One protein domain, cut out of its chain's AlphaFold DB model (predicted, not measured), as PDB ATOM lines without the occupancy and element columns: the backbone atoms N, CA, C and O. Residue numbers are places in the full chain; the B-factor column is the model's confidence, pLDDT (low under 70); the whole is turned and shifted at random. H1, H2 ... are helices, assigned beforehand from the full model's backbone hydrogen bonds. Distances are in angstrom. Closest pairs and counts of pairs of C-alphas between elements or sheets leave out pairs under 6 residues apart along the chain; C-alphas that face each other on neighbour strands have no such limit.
ATOM      1  N   LEU A  25      33.099  20.738 143.274       56.44
ATOM      2  CA  LEU A  25      32.542  19.422 142.900       56.44
ATOM      3  C   LEU A  25      31.951  19.228 141.487       56.44
ATOM      4  O   LEU A  25      31.634  18.088 141.149       56.44
ATOM      5  N   GLY A  26      31.854  20.256 140.638       79.62
ATOM      6  CA  GLY A  26      31.394  20.098 139.245       79.62
ATOM      7  C   GLY A  26      30.064  19.334 139.130       79.62
ATOM      8  O   GLY A  26      29.207  19.441 140.004       79.62
ATOM      9  N   GLU A  27      29.915  18.501 138.094       85.88
ATOM     10  CA  GLU A  27      28.709  17.681 137.877       85.88
ATOM     11  C   GLU A  27      28.385  16.749 139.061       85.88
ATOM     12  O   GLU A  27      27.218  16.517 139.368       85.88
ATOM     13  N   ALA A  28      29.398  16.254 139.783       87.25
ATOM     14  CA  ALA A  28      29.184  15.423 140.969       87.25
ATOM     15  C   ALA A  28      28.566  16.219 142.133       87.25
ATOM     16  O   ALA A  28      27.722  15.699 142.858       87.25
ATOM     17  N   GLY A  29      28.948  17.486 142.292       91.06
ATOM     18  CA  GLY A  29      28.348  18.391 143.273       91.06
ATOM     19  C   GLY A  29      26.902  18.714 142.954       91.06
ATOM     20  O   GLY A  29      26.038  18.633 143.825       91.06
ATOM     21  N   GLU A  30      26.639  19.026 141.686       92.12
ATOM     22  CA  GLU A  30      25.283  19.269 141.197       92.12
ATOM     23  C   GLU A  30      24.402  18.032 141.393       92.12
ATOM     24  O   GLU A  30      23.254  18.152 141.812       92.12
ATOM     25  N   LEU A  31      24.942  16.831 141.163       93.00
ATOM     26  CA  LEU A  31      24.215  15.583 141.381       93.00
ATOM     27  C   LEU A  31      23.858  15.372 142.856       93.00
ATOM     28  O   LEU A  31      22.731  14.981 143.163       93.00
ATOM     29  N   GLU A  32      24.790  15.617 143.778       93.06
ATOM     30  CA  GLU A  32      24.497  15.503 145.210       93.06
ATOM     31  C   GLU A  32      23.468  16.545 145.661       93.06
ATOM     32  O   GLU A  32      22.563  16.223 146.435       93.06
ATOM     33  N   HIS A  33      23.519  17.756 145.102       93.12
ATOM     34  CA  HIS A  33      22.495  18.773 145.324       93.12
ATOM     35  C   HIS A  33      21.124  18.335 144.778       93.12
ATOM     36  O   HIS A  33      20.122  18.374 145.493       93.12
ATOM     37  N   ALA A  34      21.075  17.816 143.550       94.81
ATOM     38  CA  ALA A  34      19.860  17.281 142.941       94.81
ATOM     39  C   ALA A  34      19.273  16.118 143.761       94.81
ATOM     40  O   ALA A  34      18.059  16.012 143.932       94.81
ATOM     41  N   ARG A  35      20.122  15.256 144.336       93.19
ATOM     42  CA  ARG A  35      19.709  14.175 145.247       93.19
ATOM     43  C   ARG A  35      19.175  14.706 146.572       93.19
ATOM     44  O   ARG A  35      18.206  14.144 147.088       93.19
ATOM     45  N   ALA A  36      19.768  15.762 147.119       94.12
ATOM     46  CA  ALA A  36      19.261  16.426 148.315       94.12
ATOM     47  C   ALA A  36      17.859  17.005 148.064       94.12
ATOM     48  O   ALA A  36      16.934  16.720 148.824       94.12
ATOM     49  N   ASN A  37      17.671  17.694 146.936       93.25
ATOM     50  CA  ASN A  37      16.369  18.201 146.497       93.25
ATOM     51  C   ASN A  37      15.358  17.065 146.293       93.25
ATOM     52  O   ASN A  37      14.236  17.111 146.800       93.25
ATOM     53  N   ALA A  38      15.778  15.975 145.646       94.12
ATOM     54  CA  ALA A  38      14.940  14.797 145.471       94.12
ATOM     55  C   ALA A  38      14.460  14.214 146.809       94.12
ATOM     56  O   ALA A  38      13.306  13.803 146.905       94.12
ATOM     57  N   ARG A  39      15.301  14.206 147.849       91.44
ATOM     58  CA  ARG A  39      14.896  13.796 149.206       91.44
ATOM     59  C   ARG A  39      13.932  14.784 149.859       91.44
ATOM     60  O   ARG A  39      13.062  14.348 150.602       91.44
ATOM     61  N   ALA A  40      14.073  16.076 149.579       91.12
ATOM     62  CA  ALA A  40      13.196  17.121 150.104       91.12
ATOM     63  C   ALA A  40      11.822  17.187 149.406       91.12
ATOM     64  O   ALA A  40      10.902  17.800 149.937       91.12
ATOM     65  N   GLY A  41      11.662  16.553 148.239       88.94
ATOM     66  CA  GLY A  41      10.372  16.476 147.544       88.94
ATOM     67  C   GLY A  41      10.457  16.256 146.034       88.94
ATOM     68  O   GLY A  41       9.467  15.863 145.420       88.94
ATOM     69  N   GLY A  42      11.625  16.445 145.420       92.00
ATOM     70  CA  GLY A  42      11.804  16.282 143.976       92.00
ATOM     71  C   GLY A  42      12.862  17.225 143.398       92.00
ATOM     72  O   GLY A  42      13.415  18.041 144.131       92.00
ATOM     73  N   PRO A  43      13.169  17.113 142.095       93.62
ATOM     74  CA  PRO A  43      14.033  18.080 141.422       93.62
ATOM     75  C   PRO A  43      13.402  19.478 141.455       93.62
ATOM     76  O   PRO A  43      12.200  19.618 141.223       93.62
ATOM     77  N   LEU A  44      14.213  20.504 141.729       92.94
ATOM     78  CA  LEU A  44      13.763  21.905 141.758       92.94
ATOM     79  C   LEU A  44      14.085  22.655 140.461       92.94
ATOM     80  O   LEU A  44      13.579  23.753 140.238       92.94
ATOM     81  N   SER A  45      14.919  22.066 139.606       93.38
ATOM     82  CA  SER A  45      15.327  22.621 138.320       93.38
ATOM     83  C   SER A  45      15.326  21.548 137.229       93.38
ATOM     84  O   SER A  45      15.368  20.347 137.513       93.38
ATOM     85  N   GLU A  46      15.320  21.975 135.965       94.69
ATOM     86  CA  GLU A  46      15.513  21.069 134.822       94.69
ATOM     87  C   GLU A  46      16.877  20.374 134.882       94.69
ATOM     88  O   GLU A  46      16.987  19.191 134.567       94.69
ATOM     89  N   ARG A  47      17.904  21.083 135.369       92.94
ATOM     90  CA  ARG A  47      19.245  20.529 135.555       92.94
ATOM     91  C   ARG A  47      19.254  19.393 136.579       92.94
ATOM     92  O   ARG A  47      19.853  18.353 136.322       92.94
ATOM     93  N   ASP A  48      18.545  19.545 137.696       93.69
ATOM     94  CA  ASP A  48      18.396  18.478 138.693       93.69
ATOM     95  C   ASP A  48      17.702  17.254 138.087       93.69
ATOM     96  O   ASP A  48      18.121  16.120 138.322       93.69
ATOM     97  N   ALA A  49      16.642  17.478 137.302       94.62
ATOM     98  CA  ALA A  49      15.916  16.402 136.636       94.62
ATOM     99  C   ALA A  49      16.821  15.647 135.652       94.62
ATOM    100  O   ALA A  49      16.861  14.418 135.695       94.62
ATOM    101  N   GLU A  50      17.606  16.367 134.844       94.75
ATOM    102  CA  GLU A  50      18.579  15.782 133.915       94.75
ATOM    103  C   GLU A  50      19.617  14.920 134.652       94.75
ATOM    104  O   GLU A  50      19.882  13.776 134.271       94.75
ATOM    105  N   LEU A  51      20.187  15.444 135.740       94.81
ATOM    106  CA  LEU A  51      21.193  14.737 136.533       94.81
ATOM    107  C   LEU A  51      20.617  13.477 137.176       94.81
ATOM    108  O   LEU A  51      21.242  12.416 137.138       94.81
ATOM    109  N   LEU A  52      19.408  13.563 137.727       93.75
ATOM    110  CA  LEU A  52      18.736  12.409 138.307       93.75
ATOM    111  C   LEU A  52      18.331  11.394 137.235       93.75
ATOM    112  O   LEU A  52      18.380  10.203 137.513       93.75
ATOM    113  N   GLU A  53      17.945  11.800 136.025       93.12
ATOM    114  CA  GLU A  53      17.696  10.889 134.892       93.12
ATOM    115  C   GLU A  53      18.945  10.147 134.442       93.12
ATOM    116  O   GLU A  53      18.890   8.945 134.171       93.12
ATOM    117  N   ARG A  54      20.077  10.849 134.408       92.44
ATOM    118  CA  ARG A  54      21.355  10.305 133.959       92.44
ATOM    119  C   ARG A  54      21.993   9.376 134.989       92.44
ATOM    120  O   ARG A  54      22.437   8.286 134.636       92.44
ATOM    121  N   TYR A  55      22.047   9.804 136.249       92.44
ATOM    122  CA  TYR A  55      22.788   9.116 137.315       92.44
ATOM    123  C   TYR A  55      21.907   8.366 138.310       92.44
ATOM    124  O   TYR A  55      22.411   7.583 139.118       92.44
ATOM    125  N   GLY A  56      20.599   8.593 138.261       91.56
ATOM    126  CA  GLY A  56      19.640   7.961 139.144       91.56
ATOM    127  C   GLY A  56      19.536   8.613 140.521       91.56
ATOM    128  O   GLY A  56      20.452   9.258 141.053       91.56
ATOM    129  N   CYS A  57      18.383   8.373 141.133       92.06
ATOM    130  CA  CYS A  57      18.143   8.681 142.532       92.06
ATOM    131  C   CYS A  57      18.797   7.665 143.478       92.06
ATOM    132  O   CYS A  57      19.016   6.504 143.132       92.06
ATOM    133  N   LEU A  58      19.041   8.092 144.717       88.38
ATOM    134  CA  LEU A  58      19.473   7.191 145.782       88.38
ATOM    135  C   LEU A  58      18.341   6.244 146.207       88.38
ATOM    136  O   LEU A  58      17.154   6.574 146.132       88.38
ATOM    137  N   SER A  59      18.727   5.052 146.660       79.00
ATOM    138  CA  SER A  59      17.782   4.059 147.174       79.00
ATOM    139  C   SER A  59      17.031   4.619 148.383       79.00
ATOM    140  O   SER A  59      17.642   5.196 149.281       79.00
ATOM    141  N   GLY A  60      15.707   4.457 148.397       78.19
ATOM    142  CA  GLY A  60      14.847   4.937 149.482       78.19
ATOM    143  C   GLY A  60      14.443   6.413 149.396       78.19
ATOM    144  O   GLY A  60      13.692   6.867 150.252       78.19
ATOM    145  N   THR A  61      14.873   7.161 148.374       88.50
ATOM    146  CA  THR A  61      14.406   8.541 148.174       88.50
ATOM    147  C   THR A  61      12.908   8.561 147.868       88.50
ATOM    148  O   THR A  61      12.467   8.075 146.820       88.50
ATOM    149  N   GLU A  62      12.118   9.161 148.760       84.50
ATOM    150  CA  GLU A  62      10.658   9.184 148.664       84.50
ATOM    151  C   GLU A  62      10.108  10.317 147.778       84.50
ATOM    152  O   GLU A  62       9.114  10.961 148.093       84.50
ATOM    153  N   SER A  63      10.732  10.547 146.624       88.19
ATOM    154  CA  SER A  63      10.235  11.514 145.641       88.19
ATOM    155  C   SER A  63       9.379  10.820 144.583       88.19
ATOM    156  O   SER A  63       9.680   9.708 144.133       88.19
ATOM    157  N   THR A  64       8.304  11.479 144.150       90.25
ATOM    158  CA  THR A  64       7.445  10.982 143.061       90.25
ATOM    159  C   THR A  64       8.234  10.815 141.762       90.25
ATOM    160  O   THR A  64       8.043   9.828 141.048       90.25
ATOM    161  N   PHE A  65       9.175  11.727 141.502       92.25
ATOM    162  CA  PHE A  65      10.097  11.678 140.371       92.25
ATOM    163  C   PHE A  65      10.955  10.407 140.399       92.25
ATOM    164  O   PHE A  65      10.964   9.632 139.443       92.25
ATOM    165  N   CYS A  66      11.601  10.129 141.532       91.25
ATOM    166  CA  CYS A  66      12.467   8.967 141.704       91.25
ATOM    167  C   CYS A  66      11.690   7.644 141.638       91.25
ATOM    168  O   CYS A  66      12.132   6.689 140.993       91.25
ATOM    169  N   LYS A  67      10.491   7.588 142.241       91.56
ATOM    170  CA  LYS A  67       9.597   6.422 142.146       91.56
ATOM    171  C   LYS A  67       9.230   6.142 140.683       91.56
ATOM    172  O   LYS A  67       9.411   5.014 140.223       91.56
ATOM    173  N   ARG A  68       8.811   7.164 139.929       90.75
ATOM    174  CA  ARG A  68       8.474   7.046 138.500       90.75
ATOM    175  C   ARG A  68       9.667   6.590 137.659       90.75
ATOM    176  O   ARG A  68       9.543   5.675 136.848       90.75
ATOM    177  N   GLN A  69      10.836   7.180 137.880       88.56
ATOM    178  CA  GLN A  69      12.060   6.803 137.176       88.56
ATOM    179  C   GLN A  69      12.438   5.329 137.416       88.56
ATOM    180  O   GLN A  69      12.796   4.602 136.482       88.56
ATOM    181  N   SER A  70      12.298   4.855 138.659       87.19
ATOM    182  CA  SER A  70      12.556   3.453 139.006       87.19
ATOM    183  C   SER A  70      11.593   2.492 138.295       87.19
ATOM    184  O   SER A  70      12.014   1.433 137.823       87.19
ATOM    185  N   GLN A  71      10.321   2.879 138.150       88.75
ATOM    186  CA  GLN A  71       9.306   2.105 137.431       88.75
ATOM    187  C   GLN A  71       9.633   2.022 135.940       88.75
ATOM    188  O   GLN A  71       9.720   0.918 135.410       88.75
ATOM    189  N   HIS A  72       9.953   3.145 135.288       87.00
ATOM    190  CA  HIS A  72      10.359   3.144 133.876       87.00
ATOM    191  C   HIS A  72      11.537   2.206 133.598       87.00
ATOM    192  O   HIS A  72      11.552   1.481 132.597       87.00
ATOM    193  N   THR A  73      12.524   2.189 134.495       86.19
ATOM    194  CA  THR A  73      13.686   1.305 134.366       86.19
ATOM    195  C   THR A  73      13.287  -0.170 134.484       86.19
ATOM    196  O   THR A  73      13.746  -1.000 133.690       86.19
ATOM    197  N   ARG A  74      12.391  -0.504 135.423       87.75
ATOM    198  CA  ARG A  74      11.859  -1.865 135.607       87.75
ATOM    199  C   ARG A  74      11.026  -2.323 134.415       87.75
ATOM    200  O   ARG A  74      11.281  -3.406 133.893       87.75
ATOM    201  N   ASP A  75      10.121  -1.484 133.926       90.81
ATOM    202  CA  ASP A  75       9.272  -1.794 132.774       90.81
ATOM    203  C   ASP A  75      10.119  -2.068 131.532       90.81
ATOM    204  O   ASP A  75       9.897  -3.034 130.793       90.81
ATOM    205  N   ARG A  76      11.159  -1.255 131.317       88.88
ATOM    206  CA  ARG A  76      12.108  -1.454 130.218       88.88
ATOM    207  C   ARG A  76      12.859  -2.776 130.358       88.88
ATOM    208  O   ARG A  76      13.051  -3.471 129.359       88.88
ATOM    209  N   ALA A  77      13.274  -3.138 131.569       89.75
ATOM    210  CA  ALA A  77      13.933  -4.413 131.832       89.75
ATOM    211  C   ALA A  77      12.991  -5.609 131.598       89.75
ATOM    212  O   ALA A  77      13.397  -6.586 130.966       89.75
ATOM    213  N   GLN A  78      11.730  -5.523 132.027       91.62
ATOM    214  CA  GLN A  78      10.733  -6.577 131.821       91.62
ATOM    215  C   GLN A  78      10.413  -6.777 130.335       91.62
ATOM    216  O   GLN A  78      10.438  -7.910 129.853       91.62
ATOM    217  N   ARG A  79      10.203  -5.691 129.580       91.00
ATOM    218  CA  ARG A  79       9.979  -5.758 128.123       91.00
ATOM    219  C   ARG A  79      11.137  -6.440 127.394       91.00
ATOM    220  O   ARG A  79      10.914  -7.241 126.490       91.00
ATOM    221  N   ARG A  80      12.379  -6.163 127.806       90.00
ATOM    222  CA  ARG A  80      13.571  -6.827 127.252       90.00
ATOM    223  C   ARG A  80      13.596  -8.325 127.546       90.00
ATOM    224  O   ARG A  80      14.024  -9.083 126.684       90.00
ATOM    225  N   ARG A  81      13.142  -8.754 128.729       90.12
ATOM    226  CA  ARG A  81      13.024 -10.180 129.072       90.12
ATOM    227  C   ARG A  81      11.948 -10.871 128.241       90.12
ATOM    228  O   ARG A  81      12.233 -11.913 127.676       90.12
ATOM    229  N   HIS A  82      10.766 -10.268 128.113       87.25
ATOM    230  CA  HIS A  82       9.673 -10.829 127.312       87.25
ATOM    231  C   HIS A  82      10.039 -10.996 125.837       87.25
ATOM    232  O   HIS A  82       9.650 -11.982 125.245       87.25
ATOM    233  N   LYS A  83      10.821 -10.080 125.252       84.75
ATOM    234  CA  LYS A  83      11.286 -10.213 123.859       84.75
ATOM    235  C   LYS A  83      12.277 -11.372 123.648       84.75
ATOM    236  O   LYS A  83      12.563 -11.726 122.511       84.75
ATOM    237  N   LYS A  84      12.881 -11.888 124.723       76.62
ATOM    238  CA  LYS A  84      13.887 -12.956 124.655       76.62
ATOM    239  C   LYS A  84      13.260 -14.360 124.661       76.62
ATOM    240  O   LYS A  84      13.969 -15.307 124.330       76.62
TER     241      LYS A  84
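Overview. This is residues 25 to 84 of the 85 residues of an uncharacterized protein of Hyphomicrobium denitrificans (strain ATCC 51888 / DSM 1869 / NCIMB 11706 / TK 0415) (UniProt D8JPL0). Two helices, H1 and H2, pack nearly at right angles in a small body, and a third and longest helix, H3, starts near them and runs out into an arm, residues 71 to 84, of which 71 to 82 belong to H3, that sticks out from the body. The 60 printed residues hold three named helices, H1, H2 and H3 in that order, and no named strand: all helix. The whole is only just loose, close to compact, with a radius of gyration of the C-alphas of 12.8 A, and spans 41 by 22 by 19 A.

Along the chain. H1, residues 26 to 40, begins at C-alpha 26 (31.394, 20.098, 139.245) and is 21.4 A long from first to last C-alpha. H2, residues 46 to 55, is 14.2 A long. H3, residues 64 to 82, is 27.0 A long and ends at C-alpha 82 (9.673, -10.829, 127.312).

Arrangement. H1 touches H2 with residues 30 to 35 alone, about perpendicular at 79 degrees; their closest C-alphas, of Ala 34 and Asp 48, are 4.6 A apart. H2 and H3 are close but not clearly touching, the closest C-alphas being those of Glu 53 and Gln 69 at 7.3 A. They run the same way at a steep tilt of 39 degrees. H1 and H3 are also close but not clearly touching, with the C-alphas of Ala 38 and Cys 66 closest at 7.4 A. In H1, H2 and H3 every O i to N i+4 pair is within hydrogen-bond range.

Size, cuts and confidence. The C-alphas farthest apart, of Leu 25 and Lys 84, are 41.6 A apart. The printed part has no cut; the link from H1 to H2 is tight and that from H2 to H3 short. Residue 25 alone has a pLDDT under 70.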